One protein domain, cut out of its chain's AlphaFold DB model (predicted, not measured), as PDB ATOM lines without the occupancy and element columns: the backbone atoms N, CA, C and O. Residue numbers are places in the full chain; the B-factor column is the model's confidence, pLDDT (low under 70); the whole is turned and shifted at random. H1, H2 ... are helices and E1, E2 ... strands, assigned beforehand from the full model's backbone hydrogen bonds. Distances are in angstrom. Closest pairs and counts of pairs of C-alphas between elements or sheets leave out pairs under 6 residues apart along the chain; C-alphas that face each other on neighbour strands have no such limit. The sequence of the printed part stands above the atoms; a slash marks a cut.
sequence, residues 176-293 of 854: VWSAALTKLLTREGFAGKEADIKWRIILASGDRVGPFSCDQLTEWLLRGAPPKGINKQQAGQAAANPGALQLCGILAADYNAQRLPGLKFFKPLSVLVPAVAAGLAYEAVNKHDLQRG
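What this domain is: This is residues 176 to 293 of the 854 residues of an uncharacterized protein of Scenedesmus sp. NREL 46B-D3 (UniProt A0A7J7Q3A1). A small antiparallel sheet of three strands runs through the middle of the domain; H2 stands over E2 and E1, H1 lies side by side with H2, and H4 meets H1 nearly at a right angle. H3 and H5 lie far out, toward opposite ends. The printed part has 118 residues, in the order H1 E1 E2 H2 H3 E3 H4 H5, with sheet order E2 E1 E3 and a mixed class of helices and strands. It is compact, with a radius of gyration of the C-alphas of 13.3 A and spans of 35 by 32 by 21 A.

Where its parts are: Find C-alpha 176 at (-12.995, 29.662, 30.911); from there H1 runs 14.1 A to residue 185. Next come E1, residues 197 to 202, 16.5 A, and E2, residues 208 to 212. H2, residues 214 to 223, is 13.2 A long, and H3 takes residues 232 to 240. E3, residues 246 to 251, runs 16.9 A; then find H4 at residues 269 to 277 and H5 at 287 to 292, ending at (6.925, 15.526, 56.111).

How they stand to each other: E1 and E2 form a hairpin, with N 209 and O 201 at 2.9 A. E1 and E3 are antiparallel, with N 200 and O 248 at 2.9 A. E2, H2 H3, E3 form a split strand-helix-strand unit, two strands running the same way with E1 between them; its crossover is right-handed. H2 stands up from the sheet at 51 degrees. H1 touches H2, C-alphas 185 and 214 being closest at 5.4 A, and H4, C-alphas 180 and 277 at 5.0 A. H3 and H5 are not on the sheet. Each O i to N i+4 pair is within hydrogen-bond range in H1, H2, H3 and H5; in H4, 4 of 5.

The domain as a whole: The C-alphas of Lys 193 and Gln 233, 36.9 A apart, are the farthest pair. The printed part has no cut; the links H1 to E1 and E3 to H4 are long. Look for pLDDT under 70 at residues 187 to 189, 191 to 195 and 293.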
ATOM      1  N   VAL A 176     -14.168  30.546  30.768       88.31
ATOM      2  CA  VAL A 176     -12.995  29.662  30.911       88.31
ATOM      3  C   VAL A 176     -12.488  29.639  32.355       88.31
ATOM      4  O   VAL A 176     -12.237  28.563  32.898       88.31
ATOM      5  N   TRP A 177     -12.398  30.800  33.015       88.62
ATOM      6  CA  TRP A 177     -12.034  30.885  34.433       88.62
ATOM      7  C   TRP A 177     -13.076  30.209  35.326       88.62
ATOM      8  O   TRP A 177     -12.711  29.452  36.223       88.62
ATOM      9  N   SER A 178     -14.368  30.416  35.055       89.25
ATOM     10  CA  SER A 178     -15.454  29.799  35.824       89.25
ATOM     11  C   SER A 178     -15.483  28.273  35.674       89.25
ATOM     12  O   SER A 178     -15.677  27.564  36.662       89.25
ATOM     13  N   ALA A 179     -15.208  27.753  34.473       88.44
ATOM     14  CA  ALA A 179     -15.154  26.328  34.174       88.44
ATOM     15  C   ALA A 179     -13.910  25.677  34.791       88.44
ATOM     16  O   ALA A 179     -14.021  24.655  35.467       88.44
ATOM     17  N   ALA A 180     -12.733  26.293  34.647       90.00
ATOM     18  CA  ALA A 180     -11.497  25.808  35.257       90.00
ATOM     19  C   ALA A 180     -11.535  25.879  36.794       90.00
ATOM     20  O   ALA A 180     -11.040  24.970  37.460       90.00
ATOM     21  N   LEU A 181     -12.179  26.898  37.377       89.69
ATOM     22  CA  LEU A 181     -12.408  26.973  38.819       89.69
ATOM     23  C   LEU A 181     -13.454  25.952  39.290       89.69
ATOM     24  O   LEU A 181     -13.243  25.298  40.308       89.69
ATOM     25  N   THR A 182     -14.545  25.753  38.543       88.88
ATOM     26  CA  THR A 182     -15.521  24.687  38.830       88.88
ATOM     27  C   THR A 182     -14.834  23.327  38.801       88.88
ATOM     28  O   THR A 182     -14.977  22.555  39.744       88.88
ATOM     29  N   LYS A 183     -14.010  23.052  37.786       88.31
ATOM     30  CA  LYS A 183     -13.202  21.834  37.692       88.31
ATOM     31  C   LYS A 183     -12.248  21.697  38.882       88.31
ATOM     32  O   LYS A 183     -12.250  20.652  39.514       88.31
ATOM     33  N   LEU A 184     -11.511  22.751  39.251       89.06
ATOM     34  CA  LEU A 184     -10.618  22.770  40.422       89.06
ATOM     35  C   LEU A 184     -11.352  22.452  41.737       89.06
ATOM     36  O   LEU A 184     -10.793  21.766  42.586       89.06
ATOM     37  N   LEU A 185     -12.570  22.967  41.929       87.94
ATOM     38  CA  LEU A 185     -13.346  22.790  43.162       87.94
ATOM     39  C   LEU A 185     -14.157  21.483  43.186       87.94
ATOM     40  O   LEU A 185     -14.433  20.963  44.266       87.94
ATOM     41  N   THR A 186     -14.543  20.943  42.030       81.44
ATOM     42  CA  THR A 186     -15.335  19.708  41.899       81.44
ATOM     43  C   THR A 186     -14.455  18.476  41.669       81.44
ATOM     44  O   THR A 186     -13.247  18.561  41.481       81.44
ATOM     45  N   ARG A 187     -15.070  17.286  41.694       68.19
ATOM     46  CA  ARG A 187     -14.374  15.990  41.590       68.19
ATOM     47  C   ARG A 187     -13.518  15.838  40.322       68.19
ATOM     48  O   ARG A 187     -12.536  15.107  40.360       68.19
ATOM     49  N   GLU A 188     -13.863  16.527  39.236       69.62
ATOM     50  CA  GLU A 188     -13.179  16.439  37.934       69.62
ATOM     51  C   GLU A 188     -11.759  17.022  37.929       69.62
ATOM     52  O   GLU A 188     -10.953  16.687  37.060       69.62
ATOM     53  N   GLY A 189     -11.432  17.891  38.888       65.62
ATOM     54  CA  GLY A 189     -10.100  18.471  39.028       65.62
ATOM     55  C   GLY A 189      -9.101  17.601  39.783       65.62
ATOM     56  O   GLY A 189      -7.941  17.991  39.842       65.62
ATOM     57  N   PHE A 190      -9.492  16.464  40.371       74.94
ATOM     58  CA  PHE A 190      -8.644  15.729  41.320       74.94
ATOM     59  C   PHE A 190      -8.213  14.342  40.834       74.94
ATOM     60  O   PHE A 190      -9.026  13.508  40.439       74.94
ATOM     61  N   ALA A 191      -6.922  14.041  40.985       64.38
ATOM     62  CA  ALA A 191      -6.375  12.710  40.731       64.38
ATOM     63  C   ALA A 191      -6.564  11.778  41.949       64.38
ATOM     64  O   ALA A 191      -5.629  11.546  42.717       64.38
ATOM     65  N   GLY A 192      -7.768  11.228  42.154       57.44
ATOM     66  CA  GLY A 192      -7.999  10.268  43.243       57.44
ATOM     67  C   GLY A 192      -9.421   9.714  43.371       57.44
ATOM     68  O   GLY A 192     -10.364  10.208  42.762       57.44
ATOM     69  N   LYS A 193      -9.578   8.674  44.204       52.66
ATOM     70  CA  LYS A 193     -10.895   8.144  44.605       52.66
ATOM     71  C   LYS A 193     -11.621   9.148  45.502       52.66
ATOM     72  O   LYS A 193     -10.991   9.670  46.413       52.66
ATOM     73  N   GLU A 194     -12.924   9.329  45.261       57.81
ATOM     74  CA  GLU A 194     -13.924  10.102  46.030       57.81
ATOM     75  C   GLU A 194     -13.434  10.799  47.315       57.81
ATOM     76  O   GLU A 194     -13.787  10.424  48.435       57.81
ATOM     77  N   ALA A 195     -12.644  11.856  47.157       62.78
ATOM     78  CA  ALA A 195     -12.200  12.665  48.277       62.78
ATOM     79  C   ALA A 195     -13.239  13.759  48.572       62.78
ATOM     80  O   ALA A 195     -13.450  14.652  47.753       62.78
ATOM     81  N   ASP A 196     -13.853  13.728  49.760       82.69
ATOM     82  CA  ASP A 196     -14.360  14.960  50.380       82.69
ATOM     83  C   ASP A 196     -13.143  15.858  50.652       82.69
ATOM     84  O   ASP A 196     -12.173  15.424  51.289       82.69
ATOM     85  N   ILE A 197     -13.155  17.077  50.117       86.69
ATOM     86  CA  ILE A 197     -12.019  17.999  50.154       86.69
ATOM     87  C   ILE A 197     -12.442  19.292  50.830       86.69
ATOM     88  O   ILE A 197     -13.388  19.974  50.442       86.69
ATOM     89  N   LYS A 198     -11.693  19.624  51.879       90.12
ATOM     90  CA  LYS A 198     -11.907  20.792  52.720       90.12
ATOM     91  C   LYS A 198     -10.836  21.817  52.413       90.12
ATOM     92  O   LYS A 198      -9.646  21.602  52.649       90.12
ATOM     93  N   TRP A 199     -11.277  22.943  51.880       90.69
ATOM     94  CA  TRP A 199     -10.402  24.000  51.406       90.69
ATOM     95  C   TRP A 199     -10.046  24.968  52.524       90.69
ATOM     96  O   TRP A 199     -10.921  25.459  53.240       90.69
ATOM     97  N   ARG A 200      -8.759  25.292  52.651       90.75
ATOM     98  CA  ARG A 200      -8.289  26.459  53.404       90.75
ATOM     99  C   ARG A 200      -7.751  27.513  52.455       90.75
ATOM    100  O   ARG A 200      -7.203  27.190  51.405       90.75
ATOM    101  N   ILE A 201      -7.895  28.768  52.864       91.12
ATOM    102  CA  ILE A 201      -7.603  29.934  52.031       91.12
ATOM    103  C   ILE A 201      -6.784  30.922  52.859       91.12
ATOM    104  O   ILE A 201      -7.093  31.143  54.032       91.12
ATOM    105  N   ILE A 202      -5.747  31.497  52.257       90.81
ATOM    106  CA  ILE A 202      -5.041  32.667  52.777       90.81
ATOM    107  C   ILE A 202      -5.625  33.899  52.085       90.81
ATOM    108  O   ILE A 202      -5.604  33.997  50.856       90.81
ATOM    109  N   LEU A 203      -6.162  34.815  52.888       88.69
ATOM    110  CA  LEU A 203      -6.614  36.132  52.439       88.69
ATOM    111  C   LEU A 203      -5.416  37.064  52.198       88.69
ATOM    112  O   LEU A 203      -4.324  36.825  52.712       88.69
ATOM    113  N   ALA A 204      -5.632  38.185  51.506       78.50
ATOM    114  CA  ALA A 204      -4.602  39.211  51.292       78.50
ATOM    115  C   ALA A 204      -4.009  39.792  52.601       78.50
ATOM    116  O   ALA A 204      -2.886  40.288  52.601       78.50
ATOM    117  N   SER A 205      -4.722  39.683  53.730       79.19
ATOM    118  CA  SER A 205      -4.233  40.024  55.076       79.19
ATOM    119  C   SER A 205      -3.245  39.010  55.679       79.19
ATOM    120  O   SER A 205      -2.699  39.252  56.753       79.19
ATOM    121  N   GLY A 206      -3.042  37.853  55.040       82.00
ATOM    122  CA  GLY A 206      -2.321  36.702  55.597       82.00
ATOM    123  C   GLY A 206      -3.181  35.775  56.472       82.00
ATOM    124  O   GLY A 206      -2.713  34.703  56.868       82.00
ATOM    125  N   ASP A 207      -4.438  36.144  56.752       84.75
ATOM    126  CA  ASP A 207      -5.355  35.352  57.580       84.75
ATOM    127  C   ASP A 207      -5.712  34.011  56.924       84.75
ATOM    128  O   ASP A 207      -6.088  33.946  55.751       84.75
ATOM    129  N   ARG A 208      -5.656  32.930  57.713       87.62
ATOM    130  CA  ARG A 208      -5.966  31.558  57.280       87.62
ATOM    131  C   ARG A 208      -7.403  31.178  57.618       87.62
ATOM    132  O   ARG A 208      -7.673  30.617  58.680       87.62
ATOM    133  N   VAL A 209      -8.314  31.438  56.694       87.56
ATOM    134  CA  VAL A 209      -9.743  31.142  56.854       87.56
ATOM    135  C   VAL A 209     -10.100  29.713  56.410       87.56
ATOM    136  O   VAL A 209      -9.272  28.965  55.869       87.56
ATOM    137  N   GLY A 210     -11.326  29.291  56.722       87.56
ATOM    138  CA  GLY A 210     -11.841  27.941  56.477       87.56
ATOM    139  C   GLY A 210     -11.658  26.973  57.659       87.56
ATOM    140  O   GLY A 210     -11.211  27.376  58.741       87.56
ATOM    141  N   PRO A 211     -11.955  25.675  57.473       89.44
ATOM    142  CA  PRO A 211     -12.220  25.011  56.200       89.44
ATOM    143  C   PRO A 211     -13.570  25.394  55.595       89.44
ATOM    144  O   PRO A 211     -14.518  25.671  56.326       89.44
ATOM    145  N   PHE A 212     -13.649  25.332  54.271       91.12
ATOM    146  CA  PHE A 212     -14.890  25.439  53.507       91.12
ATOM    147  C   PHE A 212     -15.134  24.148  52.722       91.12
ATOM    148  O   PHE A 212     -14.170  23.467  52.352       91.12
ATOM    149  N   SER A 213     -16.403  23.805  52.475       89.75
ATOM    150  CA  SER A 213     -16.739  22.781  51.475       89.75
ATOM    151  C   SER A 213     -16.505  23.320  50.063       89.75
ATOM    152  O   SER A 213     -16.409  24.534  49.860       89.75
ATOM    153  N   CYS A 214     -16.440  22.426  49.078       88.50
ATOM    154  CA  CYS A 214     -16.388  22.819  47.673       88.50
ATOM    155  C   CYS A 214     -17.578  23.713  47.291       88.50
ATOM    156  O   CYS A 214     -17.377  24.729  46.637       88.50
ATOM    157  N   ASP A 215     -18.790  23.409  47.765       87.81
ATOM    158  CA  ASP A 215     -19.999  24.198  47.474       87.81
ATOM    159  C   ASP A 215     -19.884  25.625  48.013       87.81
ATOM    160  O   ASP A 215     -20.112  26.576  47.276       87.81
ATOM    161  N   GLN A 216     -19.453  25.780  49.271       90.44
ATOM    162  CA  GLN A 216     -19.257  27.088  49.910       90.44
ATOM    163  C   GLN A 216     -18.222  27.948  49.180       90.44
ATOM    164  O   GLN A 216     -18.340  29.172  49.147       90.44
ATOM    165  N   LEU A 217     -17.192  27.318  48.612       89.25
ATOM    166  CA  LEU A 217     -16.163  28.016  47.850       89.25
ATOM    167  C   LEU A 217     -16.635  28.374  46.436       89.25
ATOM    168  O   LEU A 217     -16.353  29.470  45.962       89.25
ATOM    169  N   THR A 218     -17.387  27.481  45.791       87.81
ATOM    170  CA  THR A 218     -18.012  27.704  44.481       87.81
ATOM    171  C   THR A 218     -19.054  28.822  44.562       87.81
ATOM    172  O   THR A 218     -19.053  29.735  43.740       87.81
ATOM    173  N   GLU A 219     -19.908  28.811  45.588       87.50
ATOM    174  CA  GLU A 219     -20.905  29.857  45.841       87.50
ATOM    175  C   GLU A 219     -20.240  31.216  46.118       87.50
ATOM    176  O   GLU A 219     -20.711  32.251  45.644       87.50
ATOM    177  N   TRP A 220     -19.093  31.227  46.801       88.94
ATOM    178  CA  TRP A 220     -18.354  32.460  47.050       88.94
ATOM    179  C   TRP A 220     -17.630  32.999  45.818       88.94
ATOM    180  O   TRP A 220     -17.808  34.167  45.480       88.94
ATOM    181  N   LEU A 221     -16.827  32.179  45.139       87.81
ATOM    182  CA  LEU A 221     -15.970  32.655  44.052       87.81
ATOM    183  C   LEU A 221     -16.705  32.823  42.715       87.81
ATOM    184  O   LEU A 221     -16.274  33.647  41.915       87.81
ATOM    185  N   LEU A 222     -17.796  32.084  42.471       86.69
ATOM    186  CA  LEU A 222     -18.602  32.231  41.248       86.69
ATOM    187  C   LEU A 222     -19.857  33.090  41.440       86.69
ATOM    188  O   LEU A 222     -20.319  33.692  40.476       86.69
ATOM    189  N   ARG A 223     -20.438  33.146  42.651       85.00
ATOM    190  CA  ARG A 223     -21.684  33.901  42.921       85.00
ATOM    191  C   ARG A 223     -21.515  35.050  43.921       85.00
ATOM    192  O   ARG A 223     -22.493  35.700  44.273       85.00
ATOM    193  N   GLY A 224     -20.295  35.303  44.398       84.44
ATOM    194  CA  GLY A 224     -19.978  36.404  45.312       84.44
ATOM    195  C   GLY A 224     -20.482  36.234  46.751       84.44
ATOM    196  O   GLY A 224     -20.305  37.150  47.552       84.44
ATOM    197  N   ALA A 225     -21.095  35.100  47.113       84.88
ATOM    198  CA  ALA A 225     -21.723  34.893  48.421       84.88
ATOM    199  C   ALA A 225     -20.709  34.370  49.464       84.88
ATOM    200  O   ALA A 225     -20.327  33.201  49.409       84.88
ATOM    201  N   PRO A 226     -20.236  35.189  50.427       84.25
ATOM    202  CA  PRO A 226     -19.144  34.781  51.304       84.25
ATOM    203  C   PRO A 226     -19.553  33.699  52.312       84.25
ATOM    204  O   PRO A 226     -20.630  33.780  52.912       84.25
ATOM    205  N   PRO A 227     -18.670  32.722  52.584       84.44
ATOM    206  CA  PRO A 227     -18.959  31.651  53.517       84.44
ATOM    207  C   PRO A 227     -18.978  32.171  54.960       84.44
ATOM    208  O   PRO A 227     -18.265  33.108  55.339       84.44
ATOM    209  N   LYS A 228     -19.786  31.515  55.800       80.81
ATOM    210  CA  LYS A 228     -19.938  31.856  57.221       80.81
ATOM    211  C   LYS A 228     -18.573  31.840  57.922       80.81
ATOM    212  O   LYS A 228     -17.927  30.799  57.999       80.81
ATOM    213  N   GLY A 229     -18.162  32.995  58.446       75.06
ATOM    214  CA  GLY A 229     -16.881  33.186  59.138       75.06
ATOM    215  C   GLY A 229     -15.910  34.156  58.454       75.06
ATOM    216  O   GLY A 229     -14.936  34.548  59.088       75.06
ATOM    217  N   ILE A 230     -16.172  34.587  57.215       83.88
ATOM    218  CA  ILE A 230     -15.426  35.680  56.563       83.88
ATOM    219  C   ILE A 230     -16.160  37.014  56.785       83.88
ATOM    220  O   ILE A 230     -17.380  37.094  56.634       83.88
ATOM    221  N   ASN A 231     -15.433  38.079  57.147       83.69
ATOM    222  CA  ASN A 231     -15.999  39.429  57.273       83.69
ATOM    223  C   ASN A 231     -16.382  39.978  55.882       83.69
ATOM    224  O   ASN A 231     -15.624  39.811  54.930       83.69
ATOM    225  N   LYS A 232     -17.498  40.714  55.759       81.81
ATOM    226  CA  LYS A 232     -17.909  41.402  54.517       81.81
ATOM    227  C   LYS A 232     -16.782  42.224  53.871       81.81
ATOM    228  O   LYS A 232     -16.687  42.253  52.651       81.81
ATOM    229  N   GLN A 233     -15.906  42.848  54.663       81.00
ATOM    230  CA  GLN A 233     -14.746  43.591  54.142       81.00
ATOM    231  C   GLN A 233     -13.696  42.670  53.494       81.00
ATOM    232  O   GLN A 233     -13.259  42.928  52.376       81.00
ATOM    233  N   GLN A 234     -13.348  41.562  54.157       80.88
ATOM    234  CA  GLN A 234     -12.453  40.532  53.613       80.88
ATOM    235  C   GLN A 234     -13.057  39.873  52.363       80.88
ATOM    236  O   GLN A 234     -12.346  39.611  51.398       80.88
ATOM    237  N   ALA A 235     -14.375  39.653  52.359       82.38
ATOM    238  CA  ALA A 235     -15.117  39.149  51.208       82.38
ATOM    239  C   ALA A 235     -15.079  40.112  50.012       82.38
ATOM    240  O   ALA A 235     -14.855  39.669  48.892       82.38
ATOM    241  N   GLY A 236     -15.243  41.418  50.250       80.44
ATOM    242  CA  GLY A 236     -15.133  42.444  49.211       80.44
ATOM    243  C   GLY A 236     -13.725  42.542  48.620       80.44
ATOM    244  O   GLY A 236     -13.578  42.573  47.404       80.44
ATOM    245  N   GLN A 237     -12.682  42.508  49.457       78.25
ATOM    246  CA  GLN A 237     -11.284  42.482  48.996       78.25
ATOM    247  C   GLN A 237     -10.975  41.226  48.164       78.25
ATOM    248  O   GLN A 237     -10.343  41.316  47.114       78.25
ATOM    249  N   ALA A 238     -11.464  40.064  48.601       78.81
ATOM    250  CA  ALA A 238     -11.335  38.798  47.883       78.81
ATOM    251  C   ALA A 238     -12.087  38.780  46.539       78.81
ATOM    252  O   ALA A 238     -11.596  38.197  45.581       78.81
ATOM    253  N   ALA A 239     -13.253  39.427  46.456       78.19
ATOM    254  CA  ALA A 239     -14.006  39.571  45.210       78.19
ATOM    255  C   ALA A 239     -13.369  40.597  44.252       78.19
ATOM    256  O   ALA A 239     -13.442  40.422  43.040       78.19
ATOM    257  N   ALA A 240     -12.715  41.639  44.779       79.50
ATOM    258  CA  ALA A 240     -12.005  42.641  43.983       79.50
ATOM    259  C   ALA A 240     -10.693  42.113  43.370       79.50
ATOM    260  O   ALA A 240     -10.289  42.574  42.306       79.50
ATOM    261  N   ASN A 241     -10.028  41.149  44.015       83.31
ATOM    262  CA  ASN A 241      -8.898  40.421  43.431       83.31
ATOM    263  C   ASN A 241      -8.918  38.939  43.860       83.31
ATOM    264  O   ASN A 241      -8.221  38.558  44.809       83.31
ATOM    265  N   PRO A 242      -9.683  38.079  43.161       83.25
ATOM    266  CA  PRO A 242      -9.719  36.654  43.469       83.25
ATOM    267  C   PRO A 242      -8.398  35.962  43.109       83.25
ATOM    268  O   PRO A 242      -8.009  35.013  43.783       83.25
ATOM    269  N   GLY A 243      -7.661  36.454  42.104       85.69
ATOM    270  CA  GLY A 243      -6.375  35.888  41.682       85.69
ATOM    271  C   GLY A 243      -5.337  35.817  42.810       85.69
ATOM    272  O   GLY A 243      -4.582  34.848  42.884       85.69
ATOM    273  N   ALA A 244      -5.350  36.796  43.721       85.88
ATOM    274  CA  ALA A 244      -4.461  36.869  44.881       85.88
ATOM    275  C   ALA A 244      -4.783  35.866  46.012       85.88
ATOM    276  O   ALA A 244      -3.942  35.649  46.889       85.88
ATOM    277  N   LEU A 245      -5.970  35.246  46.018       90.06
ATOM    278  CA  LEU A 245      -6.359  34.266  47.037       90.06
ATOM    279  C   LEU A 245      -5.524  32.994  46.896       90.06
ATOM    280  O   LEU A 245      -5.514  32.373  45.834       90.06
ATOM    281  N   GLN A 246      -4.856  32.570  47.972       92.38
ATOM    282  CA  GLN A 246      -4.047  31.347  47.954       92.38
ATOM    283  C   GLN A 246      -4.821  30.191  48.579       92.38
ATOM    284  O   GLN A 246      -5.241  30.288  49.732       92.38
ATOM    285  N   LEU A 247      -4.999  29.092  47.845       91.88
ATOM    286  CA  LEU A 247      -5.794  27.943  48.284       91.88
ATOM    287  C   LEU A 247      -4.929  26.717  48.566       91.88
ATOM    288  O   LEU A 247      -3.920  26.471  47.909       91.88
ATOM    289  N   CYS A 248      -5.387  25.934  49.540       90.94
ATOM    290  CA  CYS A 248      -4.889  24.609  49.873       90.94
ATOM    291  C   CYS A 248      -6.088  23.672  50.092       90.94
ATOM    292  O   CYS A 248      -6.806  23.791  51.091       90.94
ATOM    293  N   GLY A 249      -6.323  22.756  49.152       90.31
ATOM    294  CA  GLY A 249      -7.253  21.637  49.311       90.31
ATOM    295  C   GLY A 249      -6.657  20.556  50.214       90.31
ATOM    296  O   GLY A 249      -5.532  20.109  49.984       90.31
ATOM    297  N   ILE A 250      -7.403  20.149  51.243       88.88
ATOM    298  CA  ILE A 250      -7.002  19.157  52.250       88.88
ATOM    299  C   ILE A 250      -8.006  18.003  52.213       88.88
ATOM    300  O   ILE A 250      -9.213  18.249  52.188       88.88
ATOM    301  N   LEU A 251      -7.540  16.752  52.263       87.94
ATOM    302  CA  LEU A 251      -8.439  15.600  52.395       87.94
ATOM    303  C   LEU A 251      -9.239  15.705  53.702       87.94
ATOM    304  O   LEU A 251      -8.666  15.821  54.786       87.94
ATOM    305  N   ALA A 252     -10.566  15.636  53.630       86.81
ATOM    306  CA  ALA A 252     -11.430  15.851  54.787       86.81
ATOM    307  C   ALA A 252     -11.255  14.816  55.907       86.81
ATOM    308  O   ALA A 252     -11.468  15.150  57.072       86.81
ATOM    309  N   ALA A 253     -10.841  13.591  55.570       84.12
ATOM    310  CA  ALA A 253     -10.505  12.542  56.536       84.12
ATOM    311  C   ALA A 253      -9.215  12.841  57.331       84.12
ATOM    312  O   ALA A 253      -9.071  12.395  58.467       84.12
ATOM    313  N   ASP A 254      -8.297  13.623  56.753       82.75
ATOM    314  CA  ASP A 254      -7.042  14.056  57.380       82.75
ATOM    315  C   ASP A 254      -7.129  15.461  58.000       82.75
ATOM    316  O   ASP A 254      -6.192  15.910  58.672       82.75
ATOM    317  N   TYR A 255      -8.243  16.169  57.789       81.94
ATOM    318  CA  TYR A 255      -8.430  17.530  58.272       81.94
ATOM    319  C   TYR A 255      -8.346  17.606  59.807       81.94
ATOM    320  O   TYR A 255      -9.103  16.966  60.536       81.94
ATOM    321  N   ASN A 256      -7.468  18.476  60.309       79.06
ATOM    322  CA  ASN A 256      -7.354  18.784  61.729       79.06
ATOM    323  C   ASN A 256      -7.197  20.299  61.934       79.06
ATOM    324  O   ASN A 256      -6.243  20.909  61.450       79.06
ATOM    325  N   ALA A 257      -8.112  20.902  62.697       74.50
ATOM    326  CA  ALA A 257      -8.144  22.345  62.941       74.50
ATOM    327  C   ALA A 257      -6.884  22.898  63.633       74.50
ATOM    328  O   ALA A 257      -6.512  24.041  63.380       74.50
ATOM    329  N   GLN A 258      -6.209  22.091  64.457       74.62
ATOM    330  CA  GLN A 258      -4.983  22.464  65.172       74.62
ATOM    331  C   GLN A 258      -3.717  22.300  64.314       74.62
ATOM    332  O   GLN A 258      -2.680  22.876  64.633       74.62
ATOM    333  N   ARG A 259      -3.771  21.518  63.225       74.62
ATOM    334  CA  ARG A 259      -2.632  21.249  62.330       74.62
ATOM    335  C   ARG A 259      -2.852  21.896  60.966       74.62
ATOM    336  O   ARG A 259      -3.045  21.222  59.958       74.62
ATOM    337  N   LEU A 260      -2.821  23.227  60.955       75.06
ATOM    338  CA  LEU A 260      -2.904  24.020  59.727       75.06
ATOM    339  C   LEU A 260      -1.737  23.686  58.772       75.06
ATOM    340  O   LEU A 260      -0.599  23.589  59.240       75.06
ATOM    341  N   PRO A 261      -1.962  23.603  57.446       81.81
ATOM    342  CA  PRO A 261      -0.873  23.484  56.482       81.81
ATOM    343  C   PRO A 261       0.137  24.637  56.589       81.81
ATOM    344  O   PRO A 261      -0.206  25.766  56.947       81.81
ATOM    345  N   GLY A 262       1.406  24.371  56.277       81.06
ATOM    346  CA  GLY A 262       2.409  25.426  56.092       81.06
ATOM    347  C   GLY A 262       2.138  26.258  54.830       81.06
ATOM    348  O   GLY A 262       1.528  25.754  53.894       81.06
ATOM    349  N   LEU A 263       2.631  27.504  54.777       82.88
ATOM    350  CA  LEU A 263       2.386  28.439  53.657       82.88
ATOM    351  C   LEU A 263       2.716  27.832  52.276       82.88
ATOM    352  O   LEU A 263       1.953  27.981  51.336       82.88
ATOM    353  N   LYS A 264       3.791  27.040  52.203       83.19
ATOM    354  CA  LYS A 264       4.243  26.237  51.047       83.19
ATOM    355  C   LYS A 264       3.218  25.289  50.398       83.19
ATOM    356  O   LYS A 264       3.490  24.796  49.311       83.19
ATOM    357  N   PHE A 265       2.095  24.987  51.054       86.88
ATOM    358  CA  PHE A 265       1.013  24.169  50.484       86.88
ATOM    359  C   PHE A 265      -0.109  25.001  49.845       86.88
ATOM    360  O   PHE A 265      -1.046  24.426  49.294       86.88
ATOM    361  N   PHE A 266      -0.042  26.330  49.945       90.44
ATOM    362  CA  PHE A 266      -0.998  27.245  49.338       90.44
ATOM    363  C   PHE A 266      -0.417  27.794  48.029       90.44
ATOM    364  O   PHE A 266       0.751  28.181  47.976       90.44
ATOM    365  N   LYS A 267      -1.231  27.835  46.971       90.88
ATOM    366  CA  LYS A 267      -0.887  28.427  45.666       90.88
ATOM    367  C   LYS A 267      -1.996  29.430  45.281       90.88
ATOM    368  O   LYS A 267      -3.156  29.163  45.602       90.88
ATOM    369  N   PRO A 268      -1.681  30.583  44.660       91.19
ATOM    370  CA  PRO A 268      -2.680  31.589  44.284       91.19
ATOM    371  C   PRO A 268      -3.611  31.091  43.165       91.19
ATOM    372  O   PRO A 268      -3.185  30.301  42.318       91.19
ATOM    373  N   LEU A 269      -4.860  31.573  43.117       90.81
ATOM    374  CA  LEU A 269      -5.795  31.250  42.026       90.81
ATOM    375  C   LEU A 269      -5.257  31.667  40.655       90.81
ATOM    376  O   LEU A 269      -5.490  30.948  39.687       90.81
ATOM    377  N   SER A 270      -4.477  32.749  40.574       90.38
ATOM    378  CA  SER A 270      -3.798  33.165  39.336       90.38
ATOM    379  C   SER A 270      -2.799  32.137  38.785       90.38
ATOM    380  O   SER A 270      -2.443  32.219  37.618       90.38
ATOM    381  N   VAL A 271      -2.367  31.155  39.585       90.00
ATOM    382  CA  VAL A 271      -1.533  30.026  39.134       90.00
ATOM    383  C   VAL A 271      -2.356  28.741  39.017       90.00
ATOM    384  O   VAL A 271      -2.174  27.978  38.073       90.00
ATOM    385  N   LEU A 272      -3.279  28.490  39.953       89.06
ATOM    386  CA  LEU A 272      -4.074  27.258  39.962       89.06
ATOM    387  C   LEU A 272      -5.105  27.189  38.828       89.06
ATOM    388  O   LEU A 272      -5.265  26.127  38.232       89.06
ATOM    389  N   VAL A 273      -5.808  28.284  38.522       91.12
ATOM    390  CA  VAL A 273      -6.901  28.255  37.534       91.12
ATOM    391  C   VAL A 273      -6.367  28.104  36.099       91.12
ATOM    392  O   VAL A 273      -6.856  27.208  35.411       91.12
ATOM    393  N   PRO A 274      -5.317  28.832  35.650       89.44
ATOM    394  CA  PRO A 274      -4.695  28.567  34.349       89.44
ATOM    395  C   PRO A 274      -4.088  27.161  34.248       89.44
ATOM    396  O   PRO A 274      -4.234  26.510  33.218       89.44
ATOM    397  N   ALA A 275      -3.486  26.634  35.323       87.62
ATOM    398  CA  ALA A 275      -2.962  25.268  35.325       87.62
ATOM    399  C   ALA A 275      -4.069  24.216  35.114       87.62
ATOM    400  O   ALA A 275      -3.890  23.291  34.323       87.62
ATOM    401  N   VAL A 276      -5.222  24.354  35.783       88.69
ATOM    402  CA  VAL A 276      -6.369  23.437  35.615       88.69
ATOM    403  C   VAL A 276      -7.055  23.613  34.253       88.69
ATOM    404  O   VAL A 276      -7.501  22.620  33.670       88.69
ATOM    405  N   ALA A 277      -7.079  24.835  33.704       88.06
ATOM    406  CA  ALA A 277      -7.493  25.092  32.322       88.06
ATOM    407  C   ALA A 277      -6.575  24.363  31.319       88.06
ATOM    408  O   ALA A 277      -7.065  23.680  30.425       88.06
ATOM    409  N   ALA A 278      -5.258  24.392  31.549       85.12
ATOM    410  CA  ALA A 278      -4.246  23.618  30.821       85.12
ATOM    411  C   ALA A 278      -4.234  22.104  31.158       85.12
ATOM    412  O   ALA A 278      -3.298  21.389  30.802       85.12
ATOM    413  N   GLY A 279      -5.263  21.593  31.845       83.62
ATOM    414  CA  GLY A 279      -5.464  20.162  32.075       83.62
ATOM    415  C   GLY A 279      -4.803  19.576  33.326       83.62
ATOM    416  O   GLY A 279      -4.884  18.363  33.517       83.62
ATOM    417  N   LEU A 280      -4.191  20.385  34.200       84.44
ATOM    418  CA  LEU A 280      -3.638  19.895  35.468       84.44
ATOM    419  C   LEU A 280      -4.729  19.281  36.359       84.44
ATOM    420  O   LEU A 280      -5.737  19.921  36.657       84.44
ATOM    421  N   ALA A 281      -4.473  18.071  36.857       83.44
ATOM    422  CA  ALA A 281      -5.183  17.516  38.001       83.44
ATOM    423  C   ALA A 281      -4.511  17.981  39.305       83.44
ATOM    424  O   ALA A 281      -3.309  17.808  39.499       83.44
ATOM    425  N   TYR A 282      -5.296  18.569  40.203       84.25
ATOM    426  CA  TYR A 282      -4.879  19.026  41.520       84.25
ATOM    427  C   TYR A 282      -4.708  17.828  42.471       84.25
ATOM    428  O   TYR A 282      -5.622  17.026  42.668       84.25
ATOM    429  N   GLU A 283      -3.548  17.722  43.115       86.62
ATOM    430  CA  GLU A 283      -3.308  16.817  44.237       86.62
ATOM    431  C   GLU A 283      -3.691  17.509  45.558       86.62
ATOM    432  O   GLU A 283      -3.317  18.659  45.814       86.62
ATOM    433  N   ALA A 284      -4.473  16.826  46.401       86.25
ATOM    434  CA  ALA A 284      -4.958  17.347  47.679       86.25
ATOM    435  C   ALA A 284      -4.082  16.886  48.854       86.25
ATOM    436  O   ALA A 284      -3.663  15.731  48.929       86.25
ATOM    437  N   VAL A 285      -3.815  17.796  49.794       86.81
ATOM    438  CA  VAL A 285      -2.842  17.575  50.870       86.81
ATOM    439  C   VAL A 285      -3.369  16.540  51.865       86.81
ATOM    440  O   VAL A 285      -4.440  16.717  52.453       86.81
ATOM    441  N   ASN A 286      -2.581  15.486  52.089       86.81
ATOM    442  CA  ASN A 286      -2.835  14.474  53.115       86.81
ATOM    443  C   ASN A 286      -1.985  14.716  54.382       86.81
ATOM    444  O   ASN A 286      -1.039  15.510  54.416       86.81
ATOM    445  N   LYS A 287      -2.304  13.988  55.450       84.50
ATOM    446  CA  LYS A 287      -1.650  14.074  56.765       84.50
ATOM    447  C   LYS A 287      -0.167  13.707  56.748       84.50
ATOM    448  O   LYS A 287       0.581  14.228  57.578       84.50
ATOM    449  N   HIS A 288       0.282  12.851  55.832       83.06
ATOM    450  CA  HIS A 288       1.694  12.491  55.713       83.06
ATOM    451  C   HIS A 288       2.517  13.590  55.035       83.06
ATOM    452  O   HIS A 288       3.637  13.844  55.473       83.06
ATOM    453  N   ASP A 289       1.963  14.298  54.050       83.12
ATOM    454  CA  ASP A 289       2.616  15.470  53.448       83.12
ATOM    455  C   ASP A 289       2.771  16.594  54.490       83.12
ATOM    456  O   ASP A 289       3.858  17.156  54.661       83.12
ATOM    457  N   LEU A 290       1.727  16.835  55.298       81.56
ATOM    458  CA  LEU A 290       1.787  17.752  56.446       81.56
ATOM    459  C   LEU A 290       2.865  17.357  57.468       81.56
ATOM    460  O   LEU A 290       3.573  18.228  57.972       81.56
ATOM    461  N   GLN A 291       3.007  16.061  57.772       82.12
ATOM    462  CA  GLN A 291       4.036  15.541  58.685       82.12
ATOM    463  C   GLN A 291       5.454  15.651  58.113       82.12
ATOM    464  O   GLN A 291       6.379  15.970  58.856       82.12
ATOM    465  N   ARG A 292       5.633  15.400  56.810       78.88
ATOM    466  CA  ARG A 292       6.925  15.526  56.111       78.88
ATOM    467  C   ARG A 292       7.362  16.977  55.944       78.88
ATOM    468  O   ARG A 292       8.541  17.236  55.735       78.88
ATOM    469  N   GLY A 293       6.431  17.922  56.048       68.31
ATOM    470  CA  GLY A 293       6.750  19.342  56.070       68.31
ATOM    471  C   GLY A 293       7.292  19.864  54.739       68.31
ATOM    472  O   GLY A 293       8.006  20.863  54.741       68.31
TER     473      GLY A 293